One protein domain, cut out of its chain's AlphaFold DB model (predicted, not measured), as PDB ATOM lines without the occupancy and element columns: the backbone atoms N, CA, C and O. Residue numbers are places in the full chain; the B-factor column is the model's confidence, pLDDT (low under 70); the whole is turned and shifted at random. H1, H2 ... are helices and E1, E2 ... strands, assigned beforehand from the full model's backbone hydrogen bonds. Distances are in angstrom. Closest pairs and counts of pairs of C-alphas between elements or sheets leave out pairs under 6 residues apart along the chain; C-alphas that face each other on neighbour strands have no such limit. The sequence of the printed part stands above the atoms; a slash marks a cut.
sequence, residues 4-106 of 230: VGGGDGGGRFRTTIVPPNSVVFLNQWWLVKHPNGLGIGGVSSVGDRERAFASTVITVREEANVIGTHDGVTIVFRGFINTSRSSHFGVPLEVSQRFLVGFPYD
ATOM      1  N   VAL A   4     342.194 282.278 396.009       82.81
ATOM      2  CA  VAL A   4     341.260 281.785 397.020       82.81
ATOM      3  C   VAL A   4     341.069 280.284 396.800       82.81
ATOM      4  O   VAL A   4     340.647 279.861 395.726       82.81
ATOM      5  N   GLY A   5     341.377 279.472 397.804       77.00
ATOM      6  CA  GLY A   5     341.207 278.024 397.822       77.00
ATOM      7  C   GLY A   5     339.976 277.605 398.625       77.00
ATOM      8  O   GLY A   5     339.841 277.977 399.788       77.00
ATOM      9  N   GLY A   6     339.088 276.810 398.028       73.75
ATOM     10  CA  GLY A   6     337.949 276.194 398.718       73.75
ATOM     11  C   GLY A   6     338.025 274.668 398.691       73.75
ATOM     12  O   GLY A   6     338.283 274.079 397.638       73.75
ATOM     13  N   GLY A   7     337.783 274.034 399.841       58.53
ATOM     14  CA  GLY A   7     337.562 272.593 399.929       58.53
ATOM     15  C   GLY A   7     336.122 272.262 399.542       58.53
ATOM     16  O   GLY A   7     335.187 272.644 400.242       58.53
ATOM     17  N   ASP A   8     335.939 271.578 398.418       53.50
ATOM     18  CA  ASP A   8     334.724 270.806 398.158       53.50
ATOM     19  C   ASP A   8     334.990 269.394 398.698       53.50
ATOM     20  O   ASP A   8     336.095 268.886 398.501       53.50
ATOM     21  N   GLY A   9     334.051 268.779 399.416       57.00
ATOM     22  CA  GLY A   9     334.251 267.580 400.255       57.00
ATOM     23  C   GLY A   9     334.767 266.309 399.554       57.00
ATOM     24  O   GLY A   9     334.804 265.255 400.175       57.00
ATOM     25  N   GLY A  10     335.181 266.392 398.287       53.47
ATOM     26  CA  GLY A  10     335.793 265.336 397.477       53.47
ATOM     27  C   GLY A  10     337.312 265.462 397.267       53.47
ATOM     28  O   GLY A  10     337.820 264.983 396.259       53.47
ATOM     29  N   GLY A  11     338.049 266.135 398.159       51.31
ATOM     30  CA  GLY A  11     339.524 266.086 398.195       51.31
ATOM     31  C   GLY A  11     340.273 266.877 397.111       51.31
ATOM     32  O   GLY A  11     341.502 266.893 397.109       51.31
ATOM     33  N   ARG A  12     339.575 267.577 396.206       52.38
ATOM     34  CA  ARG A  12     340.200 268.430 395.182       52.38
ATOM     35  C   ARG A  12     340.130 269.899 395.603       52.38
ATOM     36  O   ARG A  12     339.072 270.520 395.510       52.38
ATOM     37  N   PHE A  13     341.256 270.459 396.042       57.69
ATOM     38  CA  PHE A  13     341.369 271.887 396.351       57.69
ATOM     39  C   PHE A  13     341.168 272.703 395.071       57.69
ATOM     40  O   PHE A  13     341.964 272.617 394.135       57.69
ATOM     41  N   ARG A  14     340.074 273.467 395.003       69.69
ATOM     42  CA  ARG A  14     339.844 274.398 393.896       69.69
ATOM     43  C   ARG A  14     340.443 275.740 394.261       69.69
ATOM     44  O   ARG A  14     339.974 276.390 395.192       69.69
ATOM     45  N   THR A  15     341.442 276.142 393.492       81.06
ATOM     46  CA  THR A  15     342.075 277.451 393.593       81.06
ATOM     47  C   THR A  15     341.473 278.359 392.529       81.06
ATOM     48  O   THR A  15     341.554 278.063 391.339       81.06
ATOM     49  N   THR A  16     340.841 279.451 392.946       84.00
ATOM     50  CA  THR A  16     340.306 280.482 392.052       84.00
ATOM     51  C   THR A  16     341.183 281.720 392.116       84.00
ATOM     52  O   THR A  16     341.518 282.177 393.210       84.00
ATOM     53  N   ILE A  17     341.535 282.264 390.954       88.69
ATOM     54  CA  ILE A  17     342.270 283.527 390.851       88.69
ATOM     55  C   ILE A  17     341.346 284.666 391.272       88.69
ATOM     56  O   ILE A  17     340.174 284.700 390.892       88.69
ATOM     57  N   VAL A  18     341.885 285.587 392.061       87.56
ATOM     58  CA  VAL A  18     341.184 286.805 392.456       87.56
ATOM     59  C   VAL A  18     341.419 287.887 391.396       87.56
ATOM     60  O   VAL A  18     342.569 288.105 391.012       87.56
ATOM     61  N   PRO A  19     340.362 288.542 390.880       86.69
ATOM     62  CA  PRO A  19     340.520 289.588 389.879       86.69
ATOM     63  C   PRO A  19     341.163 290.855 390.477       86.69
ATOM     64  O   PRO A  19     340.951 291.139 391.662       86.69
ATOM     65  N   PRO A  20     341.898 291.649 389.676       87.31
ATOM     66  CA  PRO A  20     342.398 292.960 390.092       87.31
ATOM     67  C   PRO A  20     341.257 293.899 390.506       87.31
ATOM     68  O   PRO A  20     340.130 293.754 390.027       87.31
ATOM     69  N   ASN A  21     341.554 294.883 391.357       91.75
ATOM     70  CA  ASN A  21     340.602 295.861 391.908       91.75
ATOM     71  C   ASN A  21     339.473 295.236 392.743       91.75
ATOM     72  O   ASN A  21     338.405 295.826 392.909       91.75
ATOM     73  N   SER A  22     339.685 294.023 393.248       93.50
ATOM     74  CA  SER A  22     338.764 293.383 394.180       93.50
ATOM     75  C   SER A  22     339.134 293.694 395.625       93.50
ATOM     76  O   SER A  22     340.286 293.993 395.946       93.50
ATOM     77  N   VAL A  23     338.135 293.592 396.501       95.25
ATOM     78  CA  VAL A  23     338.302 293.730 397.948       95.25
ATOM     79  C   VAL A  23     338.071 292.373 398.601       95.25
ATOM     80  O   VAL A  23     337.022 291.756 398.408       95.25
ATOM     81  N   VAL A  24     339.046 291.902 399.378       95.12
ATOM     82  CA  VAL A  24     338.990 290.615 400.083       95.12
ATOM     83  C   VAL A  24     338.918 290.850 401.586       95.12
ATOM     84  O   VAL A  24     339.789 291.501 402.156       95.12
ATOM     85  N   PHE A  25     337.908 290.262 402.231       95.88
ATOM     86  CA  PHE A  25     337.747 290.299 403.683       95.88
ATOM     87  C   PHE A  25     338.265 289.014 404.328       95.88
ATOM     88  O   PHE A  25     337.825 287.915 403.969       95.88
ATOM     89  N   LEU A  26     339.176 289.149 405.291       96.31
ATOM     90  CA  LEU A  26     339.767 288.033 406.028       96.31
ATOM     91  C   LEU A  26     339.347 288.067 407.501       96.31
ATOM     92  O   LEU A  26     339.565 289.052 408.208       96.31
ATOM     93  N   ASN A  27     338.786 286.955 407.971       94.19
ATOM     94  CA  ASN A  27     338.391 286.757 409.370       94.19
ATOM     95  C   ASN A  27     339.562 286.282 410.239       94.19
ATOM     96  O   ASN A  27     339.584 286.507 411.445       94.19
ATOM     97  N   GLN A  28     340.535 285.622 409.616       95.00
ATOM     98  CA  GLN A  28     341.823 285.273 410.200       95.00
ATOM     99  C   GLN A  28     342.908 285.596 409.188       95.00
ATOM    100  O   GLN A  28     342.695 285.418 407.987       95.00
ATOM    101  N   TRP A  29     344.077 286.011 409.663       97.31
ATOM    102  CA  TRP A  29     345.180 286.386 408.789       97.31
ATOM    103  C   TRP A  29     346.542 286.044 409.399       97.31
ATOM    104  O   TRP A  29     346.685 285.881 410.614       97.31
ATOM    105  N   TRP A  30     347.535 285.876 408.535       97.62
ATOM    106  CA  TRP A  30     348.935 285.636 408.873       97.62
ATOM    107  C   TRP A  30     349.834 286.217 407.785       97.62
ATOM    108  O   TRP A  30     349.386 286.526 406.679       97.62
ATOM    109  N   LEU A  31     351.115 286.356 408.099       96.69
ATOM    110  CA  LEU A  31     352.110 286.836 407.156       96.69
ATOM    111  C   LEU A  31     352.692 285.674 406.352       96.69
ATOM    112  O   LEU A  31     352.821 284.557 406.852       96.69
ATOM    113  N   VAL A  32     353.054 285.949 405.105       94.94
ATOM    114  CA  VAL A  32     353.690 284.984 404.207       94.94
ATOM    115  C   VAL A  32     354.973 285.594 403.669       94.94
ATOM    116  O   VAL A  32     354.943 286.679 403.085       94.94
ATOM    117  N   LYS A  33     356.098 284.902 403.853       93.19
ATOM    118  CA  LYS A  33     357.375 285.331 403.284       93.19
ATOM    119  C   LYS A  33     357.385 285.076 401.781       93.19
ATOM    120  O   LYS A  33     357.130 283.960 401.334       93.19
ATOM    121  N   HIS A  34     357.730 286.103 401.013       90.81
ATOM    122  CA  HIS A  34     358.003 286.006 399.581       90.81
ATOM    123  C   HIS A  34     359.469 286.363 399.304       90.81
ATOM    124  O   HIS A  34     360.092 287.057 400.107       90.81
ATOM    125  N   PRO A  35     360.039 285.941 398.159       88.31
ATOM    126  CA  PRO A  35     361.407 286.312 397.788       88.31
ATOM    127  C   PRO A  35     361.621 287.828 397.691       88.31
ATOM    128  O   PRO A  35     362.688 288.333 398.002       88.31
ATOM    129  N   ASN A  36     360.589 288.569 397.294       87.94
ATOM    130  CA  ASN A  36     360.703 290.004 397.027       87.94
ATOM    131  C   ASN A  36     359.913 290.849 398.034       87.94
ATOM    132  O   ASN A  36     359.592 291.998 397.742       87.94
ATOM    133  N   GLY A  37     359.513 290.278 399.173       91.44
ATOM    134  CA  GLY A  37     358.704 291.017 400.128       91.44
ATOM    135  C   GLY A  37     357.888 290.168 401.087       91.44
ATOM    136  O   GLY A  37     358.101 288.972 401.278       91.44
ATOM    137  N   LEU A  38     356.885 290.821 401.657       93.94
ATOM    138  CA  LEU A  38     355.926 290.233 402.577       93.94
ATOM    139  C   LEU A  38     354.550 290.166 401.915       93.94
ATOM    140  O   LEU A  38     354.176 291.086 401.194       93.94
ATOM    141  N   GLY A  39     353.819 289.080 402.141       95.00
ATOM    142  CA  GLY A  39     352.444 288.853 401.695       95.00
ATOM    143  C   GLY A  39     351.510 288.570 402.872       95.00
ATOM    144  O   GLY A  39     351.965 288.381 404.004       95.00
ATOM    145  N   ILE A  40     350.209 288.494 402.596       96.06
ATOM    146  CA  ILE A  40     349.177 288.082 403.550       96.06
ATOM    147  C   ILE A  40     348.549 286.765 403.103       96.06
ATOM    148  O   ILE A  40     348.116 286.601 401.962       96.06
ATOM    149  N   GLY A  41     348.451 285.831 404.041       96.12
ATOM    150  CA  GLY A  41     347.541 284.701 403.958       96.12
ATOM    151  C   GLY A  41     346.358 284.909 404.895       96.12
ATOM    152  O   GLY A  41     346.449 285.644 405.878       96.12
ATOM    153  N   GLY A  42     345.235 284.260 404.615       96.31
ATOM    154  CA  GLY A  42     344.082 284.357 405.496       96.31
ATOM    155  C   GLY A  42     342.986 283.353 405.226       96.31
ATOM    156  O   GLY A  42     343.085 282.504 404.344       96.31
ATOM    157  N   VAL A  43     341.925 283.464 406.016       95.00
ATOM    158  CA  VAL A  43     340.665 282.758 405.793       95.00
ATOM    159  C   VAL A  43     339.584 283.794 405.541       95.00
ATOM    160  O   VAL A  43     339.359 284.679 406.366       95.00
ATOM    161  N   SER A  44     338.918 283.670 404.400       92.88
ATOM    162  CA  SER A  44     337.732 284.445 404.052       92.88
ATOM    163  C   SER A  44     336.495 283.563 404.181       92.88
ATOM    164  O   SER A  44     336.521 282.399 403.778       92.88
ATOM    165  N   SER A  45     335.411 284.108 404.723       88.00
ATOM    166  CA  SER A  45     334.114 283.431 404.735       88.00
ATOM    167  C   SER A  45     333.274 283.957 403.579       88.00
ATOM    168  O   SER A  45     332.974 285.147 403.507       88.00
ATOM    169  N   VAL A  46     332.898 283.063 402.668       82.12
ATOM    170  CA  VAL A  46     331.996 283.361 401.551       82.12
ATOM    171  C   VAL A  46     330.743 282.514 401.745       82.12
ATOM    172  O   VAL A  46     330.743 281.317 401.447       82.12
ATOM    173  N   GLY A  47     329.689 283.128 402.290       82.75
ATOM    174  CA  GLY A  47     328.525 282.402 402.810       82.75
ATOM    175  C   GLY A  47     328.927 281.497 403.979       82.75
ATOM    176  O   GLY A  47     329.734 281.895 404.815       82.75
ATOM    177  N   ASP A  48     328.440 280.256 403.983       81.31
ATOM    178  CA  ASP A  48     328.734 279.266 405.034       81.31
ATOM    179  C   ASP A  48     330.048 278.495 404.813       81.31
ATOM    180  O   ASP A  48     330.303 277.474 405.451       81.31
ATOM    181  N   ARG A  49     330.884 278.933 403.862       85.94
ATOM    182  CA  ARG A  49     332.138 278.254 403.515       85.94
ATOM    183  C   ARG A  49     333.335 279.134 403.821       85.94
ATOM    184  O   ARG A  49     333.424 280.271 403.361       85.94
ATOM    185  N   GLU A  50     334.297 278.556 404.522       89.81
ATOM    186  CA  GLU A  50     335.620 279.140 404.695       89.81
ATOM    187  C   GLU A  50     336.514 278.799 403.506       89.81
ATOM    188  O   GLU A  50     336.522 277.673 402.994       89.81
ATOM    189  N   ARG A  51     337.277 279.789 403.048       90.50
ATOM    190  CA  ARG A  51     338.249 279.640 401.971       90.50
ATOM    191  C   ARG A  51     339.588 280.213 402.396       90.50
ATOM    192  O   ARG A  51     339.657 281.330 402.908       90.50
ATOM    193  N   ALA A  52     340.648 279.451 402.160       92.19
ATOM    194  CA  ALA A  52     342.003 279.937 402.352       92.19
ATOM    195  C   ALA A  52     342.321 280.969 401.269       92.19
ATOM    196  O   ALA A  52     341.951 280.797 400.113       92.19
ATOM    197  N   PHE A  53     343.016 282.029 401.631       94.69
ATOM    198  CA  PHE A  53     343.456 283.076 400.731       94.69
ATOM    199  C   PHE A  53     344.964 283.241 400.865       94.69
ATOM    200  O   PHE A  53     345.499 283.161 401.972       94.69
ATOM    201  N   ALA A  54     345.639 283.476 399.747       94.00
ATOM    202  CA  ALA A  54     347.045 283.843 399.718       94.00
ATOM    203  C   ALA A  54     347.241 284.983 398.722       94.00
ATOM    204  O   ALA A  54     346.859 284.863 397.555       94.00
ATOM    205  N   SER A  55     347.833 286.080 399.188       94.44
ATOM    206  CA  SER A  55     348.122 287.255 398.378       94.44
ATOM    207  C   SER A  55     349.520 287.214 397.768       94.44
ATOM    208  O   SER A  55     350.406 286.466 398.198       94.44
ATOM    209  N   THR A  56     349.746 288.097 396.796       93.94
ATOM    210  CA  THR A  56     351.101 288.473 396.380       93.94
ATOM    211  C   THR A  56     351.766 289.394 397.407       93.94
ATOM    212  O   THR A  56     351.215 289.656 398.479       93.94
ATOM    213  N   VAL A  57     352.947 289.907 397.056       95.31
ATOM    214  CA  VAL A  57     353.666 290.921 397.832       95.31
ATOM    215  C   VAL A  57     352.793 292.161 398.050       95.31
ATOM    216  O   VAL A  57     352.069 292.603 397.150       95.31
ATOM    217  N   ILE A  58     352.863 292.690 399.264       95.56
ATOM    218  CA  ILE A  58     352.201 293.909 399.720       95.56
ATOM    219  C   ILE A  58     352.937 295.106 399.133       95.56
ATOM    220  O   ILE A  58     354.165 295.159 399.163       95.56
ATOM    221  N   THR A  59     352.191 296.070 398.605       95.06
ATOM    222  CA  THR A  59     352.747 297.277 397.981       95.06
ATOM    223  C   THR A  59     352.458 298.523 398.792       95.06
ATOM    224  O   THR A  59     353.320 299.391 398.906       95.06
ATOM    225  N   VAL A  60     351.266 298.612 399.378       95.25
ATOM    226  CA  VAL A  60     350.810 299.817 400.066       95.25
ATOM    227  C   VAL A  60     350.036 299.468 401.329       95.25
ATOM    228  O   VAL A  60     349.355 298.447 401.411       95.25
ATOM    229  N   ARG A  61     350.146 300.348 402.321       96.12
ATOM    230  CA  ARG A  61     349.342 300.330 403.539       96.12
ATOM    231  C   ARG A  61     348.474 301.581 403.545       96.12
ATOM    232  O   ARG A  61     349.019 302.681 403.590       96.12
ATOM    233  N   GLU A  62     347.162 301.393 403.543       96.44
ATOM    234  CA  GLU A  62     346.192 302.482 403.695       96.44
ATOM    235  C   GLU A  62     345.878 302.685 405.181       96.44
ATOM    236  O   GLU A  62     346.038 303.778 405.719       96.44
ATOM    237  N   GLU A  63     345.569 301.594 405.884       96.50
ATOM    238  CA  GLU A  63     345.297 301.577 407.322       96.50
ATOM    239  C   GLU A  63     346.028 300.406 407.994       96.50
ATOM    240  O   GLU A  63     346.664 299.579 407.342       96.50
ATOM    241  N   ALA A  64     345.940 300.294 409.322       96.38
ATOM    242  CA  ALA A  64     346.529 299.156 410.033       96.38
ATOM    243  C   ALA A  64     345.915 297.809 409.605       96.38
ATOM    244  O   ALA A  64     346.568 296.774 409.701       96.38
ATOM    245  N   ASN A  65     344.677 297.814 409.122       97.19
ATOM    246  CA  ASN A  65     343.908 296.636 408.733       97.19
ATOM    247  C   ASN A  65     343.476 296.642 407.258       97.19
ATOM    248  O   ASN A  65     342.708 295.767 406.854       97.19
ATOM    249  N   VAL A  66     343.951 297.620 406.477       97.38
ATOM    250  CA  VAL A  66     343.648 297.788 405.050       97.38
ATOM    251  C   VAL A  66     344.954 297.949 404.287       97.38
ATOM    252  O   VAL A  66     345.700 298.913 404.491       97.38
ATOM    253  N   ILE A  67     345.247 296.988 403.415       97.06
ATOM    254  CA  ILE A  67     346.477 296.976 402.625       97.06
ATOM    255  C   ILE A  67     346.188 296.704 401.149       97.06
ATOM    256  O   ILE A  67     345.232 296.010 400.803       97.06
ATOM    257  N   GLY A  68     347.057 297.211 400.283       96.94
ATOM    258  CA  GLY A  68     347.062 296.915 398.857       96.94
ATOM    259  C   GLY A  68     348.214 295.989 398.489       96.94
ATOM    260  O   GLY A  68     349.295 296.013 399.088       96.94
ATOM    261  N   THR A  69     347.973 295.153 397.490       96.19
ATOM    262  CA  THR A  69     348.938 294.171 396.989       96.19
ATOM    263  C   THR A  69     349.302 294.441 395.534       96.19
ATOM    264  O   THR A  69     348.612 295.172 394.825       96.19
ATOM    265  N   HIS A  70     350.429 293.886 395.088       94.94
ATOM    266  CA  HIS A  70     350.992 294.145 393.759       94.94
ATOM    267  C   HIS A  70     350.046 293.806 392.596       94.94
ATOM    268  O   HIS A  70     350.127 294.408 391.532       94.94
ATOM    269  N   ASP A  71     349.147 292.847 392.778       92.06
ATOM    270  CA  ASP A  71     348.138 292.470 391.788       92.06
ATOM    271  C   ASP A  71     346.864 293.332 391.827       92.06
ATOM    272  O   ASP A  71     345.887 293.018 391.146       92.06
ATOM    273  N   GLY A  72     346.878 294.434 392.582       93.88
ATOM    274  CA  GLY A  72     345.770 295.383 392.661       93.88
ATOM    275  C   GLY A  72     344.610 294.895 393.522       93.88
ATOM    276  O   GLY A  72     343.494 295.380 393.355       93.88
ATOM    277  N   VAL A  73     344.832 293.919 394.408       95.94
ATOM    278  CA  VAL A  73     343.822 293.468 395.373       95.94
ATOM    279  C   VAL A  73     343.960 294.262 396.670       95.94
ATOM    280  O   VAL A  73     345.054 294.350 397.244       95.94
ATOM    281  N   THR A  74     342.841 294.800 397.152       97.25
ATOM    282  CA  THR A  74     342.745 295.418 398.477       97.25
ATOM    283  C   THR A  74     342.308 294.365 399.483       97.25
ATOM    284  O   THR A  74     341.301 293.679 399.300       97.25
ATOM    285  N   ILE A  75     343.059 294.218 400.566       97.06
ATOM    286  CA  ILE A  75     342.773 293.240 401.611       97.06
ATOM    287  C   ILE A  75     342.382 293.994 402.870       97.06
ATOM    288  O   ILE A  75     343.139 294.825 403.371       97.06
ATOM    289  N   VAL A  76     341.215 293.641 403.398       97.50
ATOM    290  CA  VAL A  76     340.725 294.096 404.693       97.50
ATOM    291  C   VAL A  76     340.694 292.894 405.622       97.50
ATOM    292  O   VAL A  76     340.060 291.883 405.328       97.50
ATOM    293  N   PHE A  77     341.362 292.978 406.759       96.38
ATOM    294  CA  PHE A  77     341.378 291.882 407.727       96.38
ATOM    295  C   PHE A  77     340.953 292.358 409.108       96.38
ATOM    296  O   PHE A  77     340.951 293.549 409.418       96.38
ATOM    297  N   ARG A  78     340.528 291.413 409.944       93.69
ATOM    298  CA  ARG A  78     340.127 291.674 411.328       93.69
ATOM    299  C   ARG A  78     340.857 290.751 412.289       93.69
ATOM    300  O   ARG A  78     341.323 289.677 411.916       93.69
ATOM    301  N   GLY A  79     340.905 291.186 413.544       92.44
ATOM    302  CA  GLY A  79     341.529 290.443 414.630       92.44
ATOM    303  C   GLY A  79     343.056 290.489 414.599       92.44
ATOM    304  O   GLY A  79     343.673 291.201 413.806       92.44
ATOM    305  N   PHE A  80     343.653 289.719 415.502       94.88
ATOM    306  CA  PHE A  80     345.099 289.639 415.670       94.88
ATOM    307  C   PHE A  80     345.723 288.663 414.670       94.88
ATOM    308  O   PHE A  80     345.093 287.692 414.243       94.88
ATOM    309  N   ILE A  81     346.985 288.910 414.330       96.81
ATOM    310  CA  ILE A  81     347.780 288.021 413.482       96.81
ATOM    311  C   ILE A  81     347.899 286.610 414.084       96.81
ATOM    312  O   ILE A  81     348.162 286.435 415.277       96.81
ATOM    313  N   ASN A  82     347.791 285.581 413.244       96.88
ATOM    314  CA  ASN A  82     348.135 284.213 413.619       96.88
ATOM    315  C   ASN A  82     349.649 283.984 413.472       96.88
ATOM    316  O   ASN A  82     350.137 283.585 412.413       96.88
ATOM    317  N   THR A  83     350.393 284.227 414.551       95.88
ATOM    318  CA  THR A  83     351.863 284.107 414.593       95.88
ATOM    319  C   THR A  83     352.364 282.693 414.293       95.88
ATOM    320  O   THR A  83     353.393 282.533 413.638       95.88
ATOM    321  N   SER A  84     351.626 281.662 414.715       95.75
ATOM    322  CA  SER A  84     351.973 280.263 414.445       95.75
ATOM    323  C   SER A  84     351.940 279.962 412.946       95.75
ATOM    324  O   SER A  84     352.888 279.382 412.414       95.75
ATOM    325  N   ARG A  85     350.899 280.423 412.237       95.88
ATOM    326  CA  ARG A  85     350.845 280.302 410.775       95.88
ATOM    327  C   ARG A  85     351.914 281.155 410.103       95.88
ATOM    328  O   ARG A  85     352.557 280.654 409.191       95.88
ATOM    329  N   SER A  86     352.167 282.378 410.569       96.31
ATOM    330  CA  SER A  86     353.243 283.213 410.014       96.31
ATOM    331  C   SER A  86     354.606 282.509 410.058       96.31
ATOM    332  O   SER A  86     355.308 282.470 409.050       96.31
ATOM    333  N   SER A  87     354.933 281.867 411.185       94.38
ATOM    334  CA  SER A  87     356.157 281.069 411.345       94.38
ATOM    335  C   SER A  87     356.222 279.892 410.373       94.38
ATOM    336  O   SER A  87     357.229 279.695 409.694       94.38
ATOM    337  N   HIS A  88     355.109 279.173 410.198       94.06
ATOM    338  CA  HIS A  88     355.011 278.104 409.201       94.06
ATOM    339  C   HIS A  88     355.250 278.604 407.763       94.06
ATOM    340  O   HIS A  88     355.793 277.877 406.935       94.06
ATOM    341  N   PHE A  89     354.891 279.855 407.463       92.75
ATOM    342  CA  PHE A  89     355.153 280.508 406.176       92.75
ATOM    343  C   PHE A  89     356.465 281.314 406.153       92.75
ATOM    344  O   PHE A  89     356.627 282.227 405.338       92.75
ATOM    345  N   GLY A  90     357.418 280.962 407.021       92.25
ATOM    346  CA  GLY A  90     358.795 281.452 406.981       92.25
ATOM    347  C   GLY A  90     359.004 282.852 407.554       92.25
ATOM    348  O   GLY A  90     360.058 283.441 407.312       92.25
ATOM    349  N   VAL A  91     358.028 283.398 408.283       93.62
ATOM    350  CA  VAL A  91     358.137 284.708 408.937       93.62
ATOM    351  C   VAL A  91     358.523 284.513 410.407       93.62
ATOM    352  O   VAL A  91     357.756 283.891 411.143       93.62
ATOM    353  N   PRO A  92     359.666 285.052 410.872       93.06
ATOM    354  CA  PRO A  92     360.091 284.917 412.264       93.06
ATOM    355  C   PRO A  92     359.055 285.436 413.269       93.06
ATOM    356  O   PRO A  92     358.215 286.295 412.958       93.06
ATOM    357  N   LEU A  93     359.119 284.929 414.501       93.00
ATOM    358  CA  LEU A  93     358.185 285.318 415.556       93.00
ATOM    359  C   LEU A  93     358.368 286.790 415.939       93.00
ATOM    360  O   LEU A  93     357.378 287.495 416.125       93.00
ATOM    361  N   GLU A  94     359.611 287.261 415.986       93.19
ATOM    362  CA  GLU A  94     360.001 288.633 416.322       93.19
ATOM    363  C   GLU A  94     359.393 289.624 415.331       93.19
ATOM    364  O   GLU A  94     358.874 290.670 415.721       93.19
ATOM    365  N   VAL A  95     359.399 289.260 414.044       92.88
ATOM    366  CA  VAL A  95     358.731 290.031 412.993       92.88
ATOM    367  C   VAL A  95     357.228 289.978 413.217       92.88
ATOM    368  O   VAL A  95     356.602 291.023 413.329       92.88
ATOM    369  N   SER A  96     356.646 288.786 413.369       94.81
ATOM    370  CA  SER A  96     355.196 288.610 413.545       94.81
ATOM    371  C   SER A  96     354.631 289.384 414.747       94.81
ATOM    372  O   SER A  96     353.521 289.907 414.676       94.81
ATOM    373  N   GLN A  97     355.396 289.516 415.834       94.81
ATOM    374  CA  GLN A  97     355.018 290.288 417.024       94.81
ATOM    375  C   GLN A  97     354.857 291.790 416.751       94.81
ATOM    376  O   GLN A  97     354.070 292.459 417.422       94.81
ATOM    377  N   ARG A  98     355.538 292.340 415.740       95.69
ATOM    378  CA  ARG A  98     355.360 293.745 415.330       95.69
ATOM    379  C   ARG A  98     354.009 294.003 414.666       95.69
ATOM    380  O   ARG A  98     353.594 295.153 414.579       95.69
ATOM    381  N   PHE A  99     353.316 292.943 414.250       96.12
ATOM    382  CA  PHE A  99     352.055 293.002 413.514       96.12
ATOM    383  C   PHE A  99     350.840 292.579 414.350       96.12
ATOM    384  O   PHE A  99     349.767 292.345 413.795       96.12
ATOM    385  N   LEU A 100     350.977 292.458 415.680       94.56
ATOM    386  CA  LEU A 100     349.911 291.936 416.548       94.56
ATOM    387  C   LEU A 100     348.578 292.656 416.326       94.56
ATOM    388  O   LEU A 100     347.567 292.001 416.102       94.56
ATOM    389  N   VAL A 101     348.595 293.989 416.315       91.69
ATOM    390  CA  VAL A 101     347.403 294.843 416.162       91.69
ATOM    391  C   VAL A 101     347.130 295.274 414.713       91.69
ATOM    392  O   VAL A 101     346.334 296.181 414.483       91.69
ATOM    393  N   GLY A 102     347.790 294.651 413.732       95.00
ATOM    394  CA  GLY A 102     347.744 295.040 412.322       95.00
ATOM    395  C   GLY A 102     349.092 295.538 411.807       95.00
ATOM    396  O   GLY A 102     350.133 295.302 412.412       95.00
ATOM    397  N   PHE A 103     349.091 296.219 410.666       96.19
ATOM    398  CA  PHE A 103     350.303 296.687 410.006       96.19
ATOM    399  C   PHE A 103     350.821 297.979 410.652       96.19
ATOM    400  O   PHE A 103     350.092 298.982 410.677       96.19
ATOM    401  N   PRO A 104     352.078 298.004 411.129       95.31
ATOM    402  CA  PRO A 104     352.714 299.232 411.582       95.31
ATOM    403  C   PRO A 104     353.013 300.165 410.396       95.31
ATOM    404  O   PRO A 104     353.049 299.738 409.241       95.31
ATOM    405  N   TYR A 105     353.240 301.454 410.664       94.31
ATOM    406  CA  TYR A 105     353.586 302.425 409.615       94.31
ATOM    407  C   TYR A 105     354.911 302.092 408.920       94.31
ATOM    408  O   TYR A 105     355.051 302.319 407.722       94.31
ATOM    409  N   ASP A 106     355.857 301.502 409.645       92.56
ATOM    410  CA  ASP A 106     357.170 301.111 409.142       92.56
ATOM    411  C   ASP A 106     357.246 299.634 408.723       92.56
ATOM    412  O   ASP A 106     358.327 299.044 408.700       92.56
TER     413      ASP A 106
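What this domain is: This is residues 4 to 106 of the 230 residues of the protein "SANT associated" of Vigna unguiculata (UniProt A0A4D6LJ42). What shape do these atoms make? One strongly twisted sheet rolls up into a small, incompletely closed barrel, in which E5, E6, E7, E8 and E3 follow one another round and E3 comes back near E5; the hairpin of E1 and E2 extends the sheet at one end, and H1 packs on E4 with H2 beside H1. What is it made of? The 103 printed residues hold eight named strands and then two named helices, in the order E1 to E8, H1, H2, and the class is mostly strand. The sheet is branched and mixed, with E3 and E8 as its parallel pair and its other neighbour pairs antiparallel. How large is it? The whole is compact, with a radius of gyration of the C-alphas of 13.3 A and spans of 41 by 29 by 26 A.

How they stand to each other: How does the sheet begin? E1, residues 4 to 7, forms an antiparallel hairpin with E2, residues 13 to 17, at 159 degrees, with N 4 and O 16 at 2.9 A. On the other side of E1 is E6, residues 49 to 63, antiparallel at 165 degrees, with N 5 and O 52 at 2.7 A. E6 has three neighbours, in staggered pairing, and bends by 115 degrees at residue 60. Which strands follow? E3, residues 23 to 26, is an edge strand, parallel to E8, residues 74 to 77, at 22 degrees, with N 24 and O 74 at 2.9 A. E4, residues 28 to 34, E5, residues 37 to 46, E6, E7, residues 66 to 69, and E8 form a meander, each strand the antiparallel neighbour of the one before; N 32 and O 39 stand at 2.9 A, N 44 and O 51 at 2.9 A, N 68 and O 60 at 2.8 A, and N 75 and O 67 at 2.8 A. The closest C-alphas of E3 and E5, those of Leu 26 and Ser 44, are 4.6 A apart. Where are the helices? H1, residues 83 to 88, is on the sheet at a height of 5.7 A and only just over E4, where 3 of its 6 C-alphas fall; its closest C-alphas to E4 are those of Ser 86 and Leu 31, 4.8 A apart. H2, residues 93 to 97, is not on the sheet but touches H1, the closest C-alphas being those of Thr 83 and Ser 96 at 5.7 A. In H1 and H2 every O i to N i+4 pair is within hydrogen-bond range.

Where its parts are: Where does the first strand begin? E1 begins at C-alpha 4, at (341.260, 281.785, 397.020), and E2 runs 12.9 A from residue 13 to residue 17. Which strands are long? E4 runs 19.4 A from residue 28 to 34, E5 27.8 A from 37 to 46, and E6 27.0 A from 49 to 63, where C-alpha 63 is at (345.297, 301.577, 407.322). E3, E7 and E8 have 4 residues each. Where does the last helix end? H1 spans 8.7 A, and H2 spans 6.1 A and ends at C-alpha 97, at (355.018, 290.288, 417.024).

The domain as a whole: How far does it reach? The two C-alphas farthest apart are those of Gly 10 and Asp 106, at 43.3 A. Is the printed part whole? It has no cut, and each link between successive named elements is tight. Where is confidence low? Residues 7 to 14 are under 70, and the mean pLDDT of the printed part is 90.2.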